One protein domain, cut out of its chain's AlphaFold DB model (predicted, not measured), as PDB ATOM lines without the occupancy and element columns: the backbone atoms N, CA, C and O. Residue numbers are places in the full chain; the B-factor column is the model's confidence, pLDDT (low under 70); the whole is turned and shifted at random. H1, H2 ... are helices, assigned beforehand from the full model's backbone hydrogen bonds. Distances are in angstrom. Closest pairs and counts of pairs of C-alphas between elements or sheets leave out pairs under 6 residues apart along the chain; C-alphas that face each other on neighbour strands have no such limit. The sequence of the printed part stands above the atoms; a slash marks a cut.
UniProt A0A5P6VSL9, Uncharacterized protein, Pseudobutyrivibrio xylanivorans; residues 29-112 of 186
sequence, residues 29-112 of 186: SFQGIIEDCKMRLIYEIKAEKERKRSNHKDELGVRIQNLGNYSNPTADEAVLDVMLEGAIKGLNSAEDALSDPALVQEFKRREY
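AT A GLANCE: This is residues 29 to 112 of the 186 residues of an uncharacterized protein of Pseudobutyrivibrio xylanivorans (UniProt A0A5P6VSL9). What is the overall shape? One long helix, H1, makes the long axis, and H2 and H4 pack on a short stretch of it, residues 38 to 45, with the little helix H3 joining H2 to H4. Both ends of H1 stick out from this small body, residues 30 to 36 at one end and residues 53 to 60 at the other, where a free loop, residues 61 to 72, folds back to H2. What is it made of, and how large is it? The printed part has 84 residues with four named helices, in the order H1, H2, H3, H4, and no named strand, and its class is all helix. It is loose, with a radius of gyration of the C-alphas of 15.0 A, and spans 49 by 23 by 21 A.

IN THESE COORDINATES: Where does the first helix run? H1 is residues 30 to 60, 45.5 A from C-alpha 30 at (186.370, 199.444, 153.734) to C-alpha 60 at (151.117, 186.346, 179.390). Which helices follow? H2 is residues 73 to 88, 22.6 A long, and H3 is residues 94 to 97, 5.3 A long. H4 is residues 101 to 112, 16.4 A long, and ends at C-alpha 112 at (170.273, 196.462, 150.732).

HOW THE PARTS SIT: What touches H1? H1 touches H2 with residues 38 to 42 alone, opposite ways at a steep tilt of 44 degrees, a helical hairpin; the closest C-alphas, of Ile 42 and Leu 84, are 6.7 A apart. H1 touches H4 with residues 38 to 45 alone, opposite ways at a shallow tilt of 6 degrees; the closest C-alphas, of Ile 45 and Leu 103, are 7.1 A apart. How does H3 stand? H3 touches H2, closest at the C-alphas of Ala 87 and Ala 94, 5.6 A, and touches H4, closest at the C-alphas of Ala 94 and Val 104, 5.9 A. H1 and H3 are apart. How do H2 and H4 stand? They are close but not clearly touching, with the C-alphas of Ile 88 and Glu 111 closest, 5.9 A apart. What do the backbones show? In H1, H2 and H4 every O i to N i+4 pair is within hydrogen-bond range; H3 is too short for such a pair, and its one O i to N i+3 pair is within range.

THE WHOLE: How far does it reach? The two C-alphas farthest apart, of Ser 29 and Leu 67, are 51.0 A apart; without the stretches that stand free, residues 29 to 36 and 53 to 76, the body spans 26 by 22 by 21 A. Which links are long? The link from H1 to H2, 12 residues, is long; those from H2 to H3 and H3 to H4 are tight, and the printed part has no cut. Where is confidence low? The mean pLDDT of the printed part is 80.6, and residues 56 to 71 are under 70.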
ATOM      1  N   SER A  29     190.408 199.907 154.921       93.94
ATOM      2  CA  SER A  29     189.506 199.431 155.974       93.94
ATOM      3  C   SER A  29     188.090 199.134 155.479       93.94
ATOM      4  O   SER A  29     187.310 198.541 156.219       93.94
ATOM      5  N   PHE A  30     187.745 199.494 154.238       94.44
ATOM      6  CA  PHE A  30     186.370 199.444 153.734       94.44
ATOM      7  C   PHE A  30     185.772 198.035 153.759       94.44
ATOM      8  O   PHE A  30     184.616 197.864 154.132       94.44
ATOM      9  N   GLN A  31     186.572 197.010 153.445       95.00
ATOM     10  CA  GLN A  31     186.133 195.619 153.590       95.00
ATOM     11  C   GLN A  31     185.766 195.295 155.045       95.00
ATOM     12  O   GLN A  31     184.732 194.684 155.285       95.00
ATOM     13  N   GLY A  32     186.588 195.722 156.009       94.00
ATOM     14  CA  GLY A  32     186.308 195.540 157.434       94.00
ATOM     15  C   GLY A  32     185.044 196.283 157.867       94.00
ATOM     16  O   GLY A  32     184.218 195.710 158.565       94.00
ATOM     17  N   ILE A  33     184.835 197.503 157.360       92.44
ATOM     18  CA  ILE A  33     183.608 198.278 157.599       92.44
ATOM     19  C   ILE A  33     182.371 197.507 157.119       92.44
ATOM     20  O   ILE A  33     181.384 197.435 157.847       92.44
ATOM     21  N   ILE A  34     182.414 196.905 155.925       93.88
ATOM     22  CA  ILE A  34     181.308 196.085 155.402       93.88
ATOM     23  C   ILE A  34     181.025 194.896 156.331       93.88
ATOM     24  O   ILE A  34     179.865 194.646 156.660       93.88
ATOM     25  N   GLU A  35     182.059 194.171 156.766       93.19
ATOM     26  CA  GLU A  35     181.882 193.021 157.663       93.19
ATOM     27  C   GLU A  35     181.334 193.433 159.040       93.19
ATOM     28  O   GLU A  35     180.416 192.790 159.552       93.19
ATOM     29  N   ASP A  36     181.796 194.553 159.599       91.62
ATOM     30  CA  ASP A  36     181.266 195.107 160.849       91.62
ATOM     31  C   ASP A  36     179.780 195.481 160.728       91.62
ATOM     32  O   ASP A  36     178.999 195.253 161.656       91.62
ATOM     33  N   CYS A  37     179.359 196.016 159.575       91.12
ATOM     34  CA  CYS A  37     177.951 196.330 159.315       91.12
ATOM     35  C   CYS A  37     177.081 195.069 159.272       91.12
ATOM     36  O   CYS A  37     175.991 195.061 159.849       91.12
ATOM     37  N   LYS A  38     177.569 193.993 158.639       91.94
ATOM     38  CA  LYS A  38     176.884 192.688 158.611       91.94
ATOM     39  C   LYS A  38     176.717 192.119 160.014       91.94
ATOM     40  O   LYS A  38     175.604 191.770 160.404       91.94
ATOM     41  N   MET A  39     177.809 192.073 160.780       91.06
ATOM     42  CA  MET A  39     177.802 191.557 162.151       91.06
ATOM     43  C   MET A  39     176.838 192.349 163.039       91.06
ATOM     44  O   MET A  39     176.065 191.761 163.797       91.06
ATOM     45  N   ARG A  40     176.825 193.680 162.901       91.00
ATOM     46  CA  ARG A  40     175.904 194.547 163.640       91.00
ATOM     47  C   ARG A  40     174.440 194.297 163.283       91.00
ATOM     48  O   ARG A  40     173.625 194.194 164.195       91.00
ATOM     49  N   LEU A  41     174.109 194.186 161.994       91.25
ATOM     50  CA  LEU A  41     172.737 193.924 161.550       91.25
ATOM     51  C   LEU A  41     172.200 192.620 162.156       91.25
ATOM     52  O   LEU A  41     171.110 192.609 162.726       91.25
ATOM     53  N   ILE A  42     172.985 191.542 162.079       91.12
ATOM     54  CA  ILE A  42     172.607 190.242 162.648       91.12
ATOM     55  C   ILE A  42     172.408 190.363 164.163       91.12
ATOM     56  O   ILE A  42     171.381 189.930 164.688       91.12
ATOM     57  N   TYR A  43     173.351 190.996 164.866       90.94
ATOM     58  CA  TYR A  43     173.271 191.186 166.313       90.94
ATOM     59  C   TYR A  43     172.013 191.956 166.744       90.94
ATOM     60  O   TYR A  43     171.293 191.512 167.639       90.94
ATOM     61  N   GLU A  44     171.719 193.088 166.102       90.12
ATOM     62  CA  GLU A  44     170.587 193.946 166.473       90.12
ATOM     63  C   GLU A  44     169.240 193.264 166.209       90.12
ATOM     64  O   GLU A  44     168.340 193.326 167.046       90.12
ATOM     65  N   ILE A  45     169.124 192.522 165.106       89.00
ATOM     66  CA  ILE A  45     167.914 191.755 164.785       89.00
ATOM     67  C   ILE A  45     167.686 190.622 165.788       89.00
ATOM     68  O   ILE A  45     166.552 190.403 166.226       89.00
ATOM     69  N   LYS A  46     168.750 189.928 166.209       88.81
ATOM     70  CA  LYS A  46     168.665 188.915 167.274       88.81
ATOM     71  C   LYS A  46     168.229 189.531 168.598       88.81
ATOM     72  O   LYS A  46     167.336 188.992 169.251       88.81
ATOM     73  N   ALA A  47     168.819 190.667 168.970       87.38
ATOM     74  CA  ALA A  47     168.479 191.373 170.198       87.38
ATOM     75  C   ALA A  47     167.004 191.814 170.212       87.38
ATOM     76  O   ALA A  47     166.309 191.607 171.208       87.38
ATOM     77  N   GLU A  48     166.491 192.348 169.100       87.38
ATOM     78  CA  GLU A  48     165.096 192.784 169.010       87.38
ATOM     79  C   GLU A  48     164.111 191.601 168.992       87.38
ATOM     80  O   GLU A  48     163.065 191.653 169.649       87.38
ATOM     81  N   LYS A  49     164.458 190.492 168.321       84.25
ATOM     82  CA  LYS A  49     163.685 189.237 168.380       84.25
ATOM     83  C   LYS A  49     163.591 188.710 169.816       84.25
ATOM     84  O   LYS A  49     162.507 188.316 170.254       84.25
ATOM     85  N   GLU A  50     164.695 188.741 170.565       84.50
ATOM     86  CA  GLU A  50     164.718 188.320 171.969       84.50
ATOM     87  C   GLU A  50     163.880 189.240 172.860       84.50
ATOM     88  O   GLU A  50     163.087 188.765 173.676       84.50
ATOM     89  N   ARG A  51     163.998 190.558 172.667       81.88
ATOM     90  CA  ARG A  51     163.227 191.555 173.417       81.88
ATOM     91  C   ARG A  51     161.722 191.348 173.239       81.88
ATOM     92  O   ARG A  51     160.984 191.325 174.224       81.88
ATOM     93  N   LYS A  52     161.266 191.119 172.002       80.19
ATOM     94  CA  LYS A  52     159.858 190.807 171.703       80.19
ATOM     95  C   LYS A  52     159.405 189.497 172.351       80.19
ATOM     96  O   LYS A  52     158.310 189.443 172.910       80.19
ATOM     97  N   ARG A  53     160.259 188.465 172.350       76.62
ATOM     98  CA  ARG A  53     159.993 187.191 173.041       76.62
ATOM     99  C   ARG A  53     159.850 187.368 174.555       76.62
ATOM    100  O   ARG A  53     158.981 186.731 175.146       76.62
ATOM    101  N   SER A  54     160.687 188.200 175.177       74.44
ATOM    102  CA  SER A  54     160.605 188.495 176.614       74.44
ATOM    103  C   SER A  54     159.328 189.258 176.961       74.44
ATOM    104  O   SER A  54     158.581 188.810 177.824       74.44
ATOM    105  N   ASN A  55     159.015 190.332 176.228       71.94
ATOM    106  CA  ASN A  55     157.806 191.125 176.471       71.94
ATOM    107  C   ASN A  55     156.528 190.276 176.362       71.94
ATOM    108  O   ASN A  55     155.624 190.409 177.180       71.94
ATOM    109  N   HIS A  56     156.474 189.354 175.395       63.09
ATOM    110  CA  HIS A  56     155.339 188.444 175.253       63.09
ATOM    111  C   HIS A  56     155.179 187.494 176.455       63.09
ATOM    112  O   HIS A  56     154.060 187.165 176.843       63.09
ATOM    113  N   LYS A  57     156.285 187.062 177.081       62.47
ATOM    114  CA  LYS A  57     156.243 186.256 178.315       62.47
ATOM    115  C   LYS A  57     155.748 187.068 179.510       62.47
ATOM    116  O   LYS A  57     155.004 186.523 180.325       62.47
ATOM    117  N   ASP A  58     156.146 188.334 179.597       59.31
ATOM    118  CA  ASP A  58     155.751 189.233 180.684       59.31
ATOM    119  C   ASP A  58     154.257 189.598 180.606       59.31
ATOM    120  O   ASP A  58     153.582 189.637 181.633       59.31
ATOM    121  N   GLU A  59     153.709 189.770 179.396       60.69
ATOM    122  CA  GLU A  59     152.271 189.995 179.178       60.69
ATOM    123  C   GLU A  59     151.410 188.768 179.496       60.69
ATOM    124  O   GLU A  59     150.284 188.904 179.976       60.69
ATOM    125  N   LEU A  60     151.917 187.557 179.238       58.28
ATOM    126  CA  LEU A  60     151.117 186.346 179.390       58.28
ATOM    127  C   LEU A  60     150.857 185.964 180.848       58.28
ATOM    128  O   LEU A  60     149.882 185.258 181.079       58.28
ATOM    129  N   GLY A  61     151.685 186.379 181.822       52.62
ATOM    130  CA  GLY A  61     151.487 186.153 183.272       52.62
ATOM    131  C   GLY A  61     151.290 184.689 183.726       52.62
ATOM    132  O   GLY A  61     151.176 184.405 184.918       52.62
ATOM    133  N   VAL A  62     151.256 183.743 182.789       54.72
ATOM    134  CA  VAL A  62     150.817 182.361 182.947       54.72
ATOM    135  C   VAL A  62     151.927 181.476 182.398       54.72
ATOM    136  O   VAL A  62     152.279 181.529 181.219       54.72
ATOM    137  N   ARG A  63     152.502 180.638 183.267       52.06
ATOM    138  CA  ARG A  63     153.471 179.613 182.866       52.06
ATOM    139  C   ARG A  63     152.759 178.566 182.012       52.06
ATOM    140  O   ARG A  63     152.141 177.650 182.549       52.06
ATOM    141  N   ILE A  64     152.872 178.678 180.692       52.53
ATOM    142  CA  ILE A  64     152.481 177.606 179.776       52.53
ATOM    143  C   ILE A  64     153.529 176.493 179.920       52.53
ATOM    144  O   ILE A  64     154.651 176.605 179.426       52.53
ATOM    145  N   GLN A  65     153.192 175.432 180.658       45.03
ATOM    146  CA  GLN A  65     153.964 174.189 180.651       45.03
ATOM    147  C   GLN A  65     153.767 173.527 179.282       45.03
ATOM    148  O   GLN A  65     152.823 172.766 179.082       45.03
ATOM    149  N   ASN A  66     154.643 173.841 178.326       50.53
ATOM    150  CA  ASN A  66     154.684 173.146 177.043       50.53
ATOM    151  C   ASN A  66     155.117 171.694 177.283       50.53
ATOM    152  O   ASN A  66     156.301 171.389 177.425       50.53
ATOM    153  N   LEU A  67     154.136 170.797 177.357       43.81
ATOM    154  CA  LEU A  67     154.338 169.358 177.395       43.81
ATOM    155  C   LEU A  67     154.760 168.900 175.984       43.81
ATOM    156  O   LEU A  67     153.941 168.889 175.071       43.81
ATOM    157  N   GLY A  68     156.033 168.539 175.793       49.31
ATOM    158  CA  GLY A  68     156.447 167.660 174.686       49.31
ATOM    159  C   GLY A  68     157.400 168.208 173.618       49.31
ATOM    160  O   GLY A  68     157.980 167.393 172.907       49.31
ATOM    161  N   ASN A  69     157.657 169.516 173.527       52.53
ATOM    162  CA  ASN A  69     158.668 170.044 172.600       52.53
ATOM    163  C   ASN A  69     159.912 170.496 173.367       52.53
ATOM    164  O   ASN A  69     159.922 171.563 173.980       52.53
ATOM    165  N   TYR A  70     160.974 169.691 173.314       54.97
ATOM    166  CA  TYR A  70     162.310 170.142 173.692       54.97
ATOM    167  C   TYR A  70     162.782 171.148 172.639       54.97
ATOM    168  O   TYR A  70     163.293 170.757 171.592       54.97
ATOM    169  N   SER A  71     162.576 172.442 172.885       59.25
ATOM    170  CA  SER A  71     163.295 173.462 172.127       59.25
ATOM    171  C   SER A  71     164.779 173.342 172.459       59.25
ATOM    172  O   SER A  71     165.148 173.110 173.613       59.25
ATOM    173  N   ASN A  72     165.636 173.471 171.447       72.69
ATOM    174  CA  ASN A  72     167.075 173.583 171.636       72.69
ATOM    175  C   ASN A  72     167.472 175.015 171.261       72.69
ATOM    176  O   ASN A  72     167.804 175.263 170.103       72.69
ATOM    177  N   PRO A  73     167.440 175.960 172.221       71.81
ATOM    178  CA  PRO A  73     167.647 177.377 171.939       71.81
ATOM    179  C   PRO A  73     168.974 177.661 171.236       71.81
ATOM    180  O   PRO A  73     169.044 178.549 170.399       71.81
ATOM    181  N   THR A  74     170.012 176.884 171.550       73.88
ATOM    182  CA  THR A  74     171.337 177.016 170.938       73.88
ATOM    183  C   THR A  74     171.335 176.574 169.477       73.88
ATOM    184  O   THR A  74     171.948 177.232 168.640       73.88
ATOM    185  N   ALA A  75     170.641 175.480 169.152       76.06
ATOM    186  CA  ALA A  75     170.502 175.041 167.765       76.06
ATOM    187  C   ALA A  75     169.645 176.025 166.954       76.06
ATOM    188  O   ALA A  75     170.015 176.368 165.836       76.06
ATOM    189  N   ASP A  76     168.554 176.525 167.538       79.44
ATOM    190  CA  ASP A  76     167.674 177.505 166.895       79.44
ATOM    191  C   ASP A  76     168.408 178.828 166.607       79.44
ATOM    192  O   ASP A  76     168.214 179.438 165.555       79.44
ATOM    193  N   GLU A  77     169.282 179.266 167.520       81.31
ATOM    194  CA  GLU A  77     170.114 180.457 167.338       81.31
ATOM    195  C   GLU A  77     171.175 180.262 166.247       81.31
ATOM    196  O   GLU A  77     171.330 181.127 165.388       81.31
ATOM    197  N   ALA A  78     171.847 179.109 166.219       82.75
ATOM    198  CA  ALA A  78     172.823 178.797 165.176       82.75
ATOM    199  C   ALA A  78     172.175 178.710 163.782       82.75
ATOM    200  O   ALA A  78     172.742 179.188 162.799       82.75
ATOM    201  N   VAL A  79     170.972 178.130 163.687       85.62
ATOM    202  CA  VAL A  79     170.194 178.102 162.439       85.62
ATOM    203  C   VAL A  79     169.825 179.521 162.009       85.62
ATOM    204  O   VAL A  79     169.980 179.852 160.836       85.62
ATOM    205  N   LEU A  80     169.394 180.373 162.945       85.06
ATOM    206  CA  LEU A  80     169.071 181.770 162.658       85.06
ATOM    207  C   LEU A  80     170.284 182.546 162.128       85.06
ATOM    208  O   LEU A  80     170.141 183.274 161.148       85.06
ATOM    209  N   ASP A  81     171.462 182.370 162.730       86.56
ATOM    210  CA  ASP A  81     172.699 183.023 162.282       86.56
ATOM    211  C   ASP A  81     173.029 182.644 160.833       86.56
ATOM    212  O   ASP A  81     173.230 183.516 159.986       86.56
ATOM    213  N   VAL A  82     172.986 181.346 160.514       88.31
ATOM    214  CA  VAL A  82     173.210 180.844 159.148       88.31
ATOM    215  C   VAL A  82     172.155 181.376 158.177       88.31
ATOM    216  O   VAL A  82     172.485 181.743 157.047       88.31
ATOM    217  N   MET A  83     170.889 181.435 158.598       88.81
ATOM    218  CA  MET A  83     169.808 181.938 157.756       88.81
ATOM    219  C   MET A  83     169.984 183.423 157.427       88.81
ATOM    220  O   MET A  83     169.909 183.778 156.251       88.81
ATOM    221  N   LEU A  84     170.276 184.262 158.428       88.69
ATOM    222  CA  LEU A  84     170.486 185.704 158.261       88.69
ATOM    223  C   LEU A  84     171.761 186.014 157.468       88.69
ATOM    224  O   LEU A  84     171.735 186.863 156.578       88.69
ATOM    225  N   GLU A  85     172.863 185.303 157.722       89.50
ATOM    226  CA  GLU A  85     174.062 185.416 156.885       89.50
ATOM    227  C   GLU A  85     173.788 185.014 155.435       89.50
ATOM    228  O   GLU A  85     174.283 185.653 154.504       89.50
ATOM    229  N   GLY A  86     173.035 183.930 155.244       87.81
ATOM    230  CA  GLY A  86     172.642 183.466 153.924       87.81
ATOM    231  C   GLY A  86     171.755 184.479 153.211       87.81
ATOM    232  O   GLY A  86     171.968 184.696 152.025       87.81
ATOM    233  N   ALA A  87     170.846 185.156 153.918       88.12
ATOM    234  CA  ALA A  87     170.035 186.228 153.347       88.12
ATOM    235  C   ALA A  87     170.915 187.367 152.814       88.12
ATOM    236  O   ALA A  87     170.873 187.632 151.616       88.12
ATOM    237  N   ILE A  88     171.852 187.879 153.627       88.31
ATOM    238  CA  ILE A  88     172.802 188.928 153.199       88.31
ATOM    239  C   ILE A  88     173.627 188.494 151.973       88.31
ATOM    240  O   ILE A  88     174.003 189.318 151.139       88.31
ATOM    241  N   LYS A  89     173.941 187.198 151.858       87.69
ATOM    242  CA  LYS A  89     174.669 186.610 150.717       87.69
ATOM    243  C   LYS A  89     173.768 186.316 149.503       87.69
ATOM    244  O   LYS A  89     174.269 185.799 148.506       87.69
ATOM    245  N   GLY A  90     172.469 186.604 149.578       85.06
ATOM    246  CA  GLY A  90     171.474 186.311 148.543       85.06
ATOM    247  C   GLY A  90     171.119 184.827 148.401       85.06
ATOM    248  O   GLY A  90     170.615 184.415 147.360       85.06
ATOM    249  N   LEU A  91     171.421 184.006 149.411       85.00
ATOM    250  CA  LEU A  91     171.200 182.555 149.420       85.00
ATOM    251  C   LEU A  91     169.864 182.147 150.059       85.00
ATOM    252  O   LEU A  91     169.359 181.076 149.735       85.00
ATOM    253  N   ASN A  92     169.305 182.981 150.941       84.50
ATOM    254  CA  ASN A  92     168.044 182.737 151.655       84.50
ATOM    255  C   ASN A  92     167.135 183.974 151.585       84.50
ATOM    256  O   ASN A  92     167.624 185.077 151.338       84.50
ATOM    257  N   SER A  93     165.835 183.830 151.866       84.31
ATOM    258  CA  SER A  93     164.969 184.991 152.094       84.31
ATOM    259  C   SER A  93     165.007 185.407 153.564       84.31
ATOM    260  O   SER A  93     165.012 184.563 154.461       84.31
ATOM    261  N   ALA A  94     164.960 186.711 153.842       83.06
ATOM    262  CA  ALA A  94     164.836 187.212 155.214       83.06
ATOM    263  C   ALA A  94     163.541 186.720 155.896       83.06
ATOM    264  O   ALA A  94     163.527 186.480 157.103       83.06
ATOM    265  N   GLU A  95     162.473 186.517 155.120       86.25
ATOM    266  CA  GLU A  95     161.204 185.921 155.554       86.25
ATOM    267  C   GLU A  95     161.345 184.488 156.080       86.25
ATOM    268  O   GLU A  95     160.570 184.079 156.942       86.25
ATOM    269  N   ASP A  96     162.337 183.735 155.598       84.06
ATOM    270  CA  ASP A  96     162.582 182.367 156.063       84.06
ATOM    271  C   ASP A  96     163.202 182.374 157.472       84.06
ATOM    272  O   ASP A  96     163.008 181.447 158.258       84.06
ATOM    273  N   ALA A  97     163.929 183.446 157.808       81.62
ATOM    274  CA  ALA A  97     164.621 183.628 159.083       81.62
ATOM    275  C   ALA A  97     163.763 184.351 160.143       81.62
ATOM    276  O   ALA A  97     163.896 184.118 161.355       81.62
ATOM    277  N   LEU A  98     162.900 185.268 159.696       85.88
ATOM    278  CA  LEU A  98     162.164 186.213 160.532       85.88
ATOM    279  C   LEU A  98     160.663 186.140 160.240       85.88
ATOM    280  O   LEU A  98     160.219 186.374 159.124       85.88
ATOM    281  N   SER A  99     159.864 185.890 161.277       82.62
ATOM    282  CA  SER A  99     158.401 185.805 161.152       82.62
ATOM    283  C   SER A  99     157.682 187.147 161.338       82.62
ATOM    284  O   SER A  99     156.497 187.249 161.042       82.62
ATOM    285  N   ASP A 100     158.368 188.166 161.863       87.19
ATOM    286  CA  ASP A 100     157.801 189.495 162.104       87.19
ATOM    287  C   ASP A 100     157.994 190.390 160.865       87.19
ATOM    288  O   ASP A 100     159.141 190.730 160.549       87.19
ATOM    289  N   PRO A 101     156.910 190.831 160.194       88.88
ATOM    290  CA  PRO A 101     157.004 191.664 158.996       88.88
ATOM    291  C   PRO A 101     157.785 192.969 159.196       88.88
ATOM    292  O   PRO A 101     158.450 193.428 158.269       88.88
ATOM    293  N   ALA A 102     157.731 193.569 160.391       89.44
ATOM    294  CA  ALA A 102     158.452 194.805 160.676       89.44
ATOM    295  C   ALA A 102     159.969 194.565 160.746       89.44
ATOM    296  O   ALA A 102     160.740 195.347 160.191       89.44
ATOM    297  N   LEU A 103     160.392 193.451 161.361       87.81
ATOM    298  CA  LEU A 103     161.806 193.057 161.407       87.81
ATOM    299  C   LEU A 103     162.333 192.655 160.032       87.81
ATOM    300  O   LEU A 103     163.461 192.997 159.695       87.81
ATOM    301  N   VAL A 104     161.515 191.973 159.225       91.06
ATOM    302  CA  VAL A 104     161.861 191.643 157.833       91.06
ATOM    303  C   VAL A 104     162.116 192.916 157.025       91.06
ATOM    304  O   VAL A 104     163.126 193.011 156.333       91.06
ATOM    305  N   GLN A 105     161.224 193.907 157.119       90.25
ATOM    306  CA  GLN A 105     161.363 195.184 156.408       90.25
ATOM    307  C   GLN A 105     162.622 195.949 156.837       90.25
ATOM    308  O   GLN A 105     163.374 196.432 155.988       90.25
ATOM    309  N   GLU A 106     162.882 196.034 158.145       89.19
ATOM    310  CA  GLU A 106     164.091 196.678 158.667       89.19
ATOM    311  C   GLU A 106     165.365 195.961 158.201       89.19
ATOM    312  O   GLU A 106     166.300 196.616 157.728       89.19
ATOM    313  N   PHE A 107     165.380 194.626 158.279       90.94
ATOM    314  CA  PHE A 107     166.496 193.813 157.811       90.94
ATOM    315  C   PHE A 107     166.772 194.072 156.332       90.94
ATOM    316  O   PHE A 107     167.886 194.462 155.996       90.94
ATOM    317  N   LYS A 108     165.751 193.968 155.471       91.06
ATOM    318  CA  LYS A 108     165.880 194.178 154.021       91.06
ATOM    319  C   LYS A 108     166.417 195.560 153.667       91.06
ATOM    320  O   LYS A 108     167.288 195.684 152.809       91.06
ATOM    321  N   ARG A 109     165.939 196.613 154.342       89.25
ATOM    322  CA  ARG A 109     166.428 197.981 154.113       89.25
ATOM    323  C   ARG A 109     167.928 198.094 154.393       89.25
ATOM    324  O   ARG A 109     168.646 198.741 153.636       89.25
ATOM    325  N   ARG A 110     168.401 197.502 155.490       90.31
ATOM    326  CA  ARG A 110     169.808 197.598 155.914       90.31
ATOM    327  C   ARG A 110     170.713 196.654 155.135       90.31
ATOM    328  O   ARG A 110     171.811 197.044 154.749       90.31
ATOM    329  N   GLU A 111     170.232 195.449 154.869       91.94
ATOM    330  CA  GLU A 111     170.840 194.477 153.966       91.94
ATOM    331  C   GLU A 111     171.108 195.101 152.597       91.94
ATOM    332  O   GLU A 111     172.230 195.020 152.105       91.94
ATOM    333  N   TYR A 112     170.122 195.798 152.023       90.69
ATOM    334  CA  TYR A 112     170.273 196.462 150.732       90.69
ATOM    335  C   TYR A 112     171.467 197.429 150.705       90.69
ATOM    336  O   TYR A 112     172.276 197.391 149.780       90.69
TER     337      TYR A 112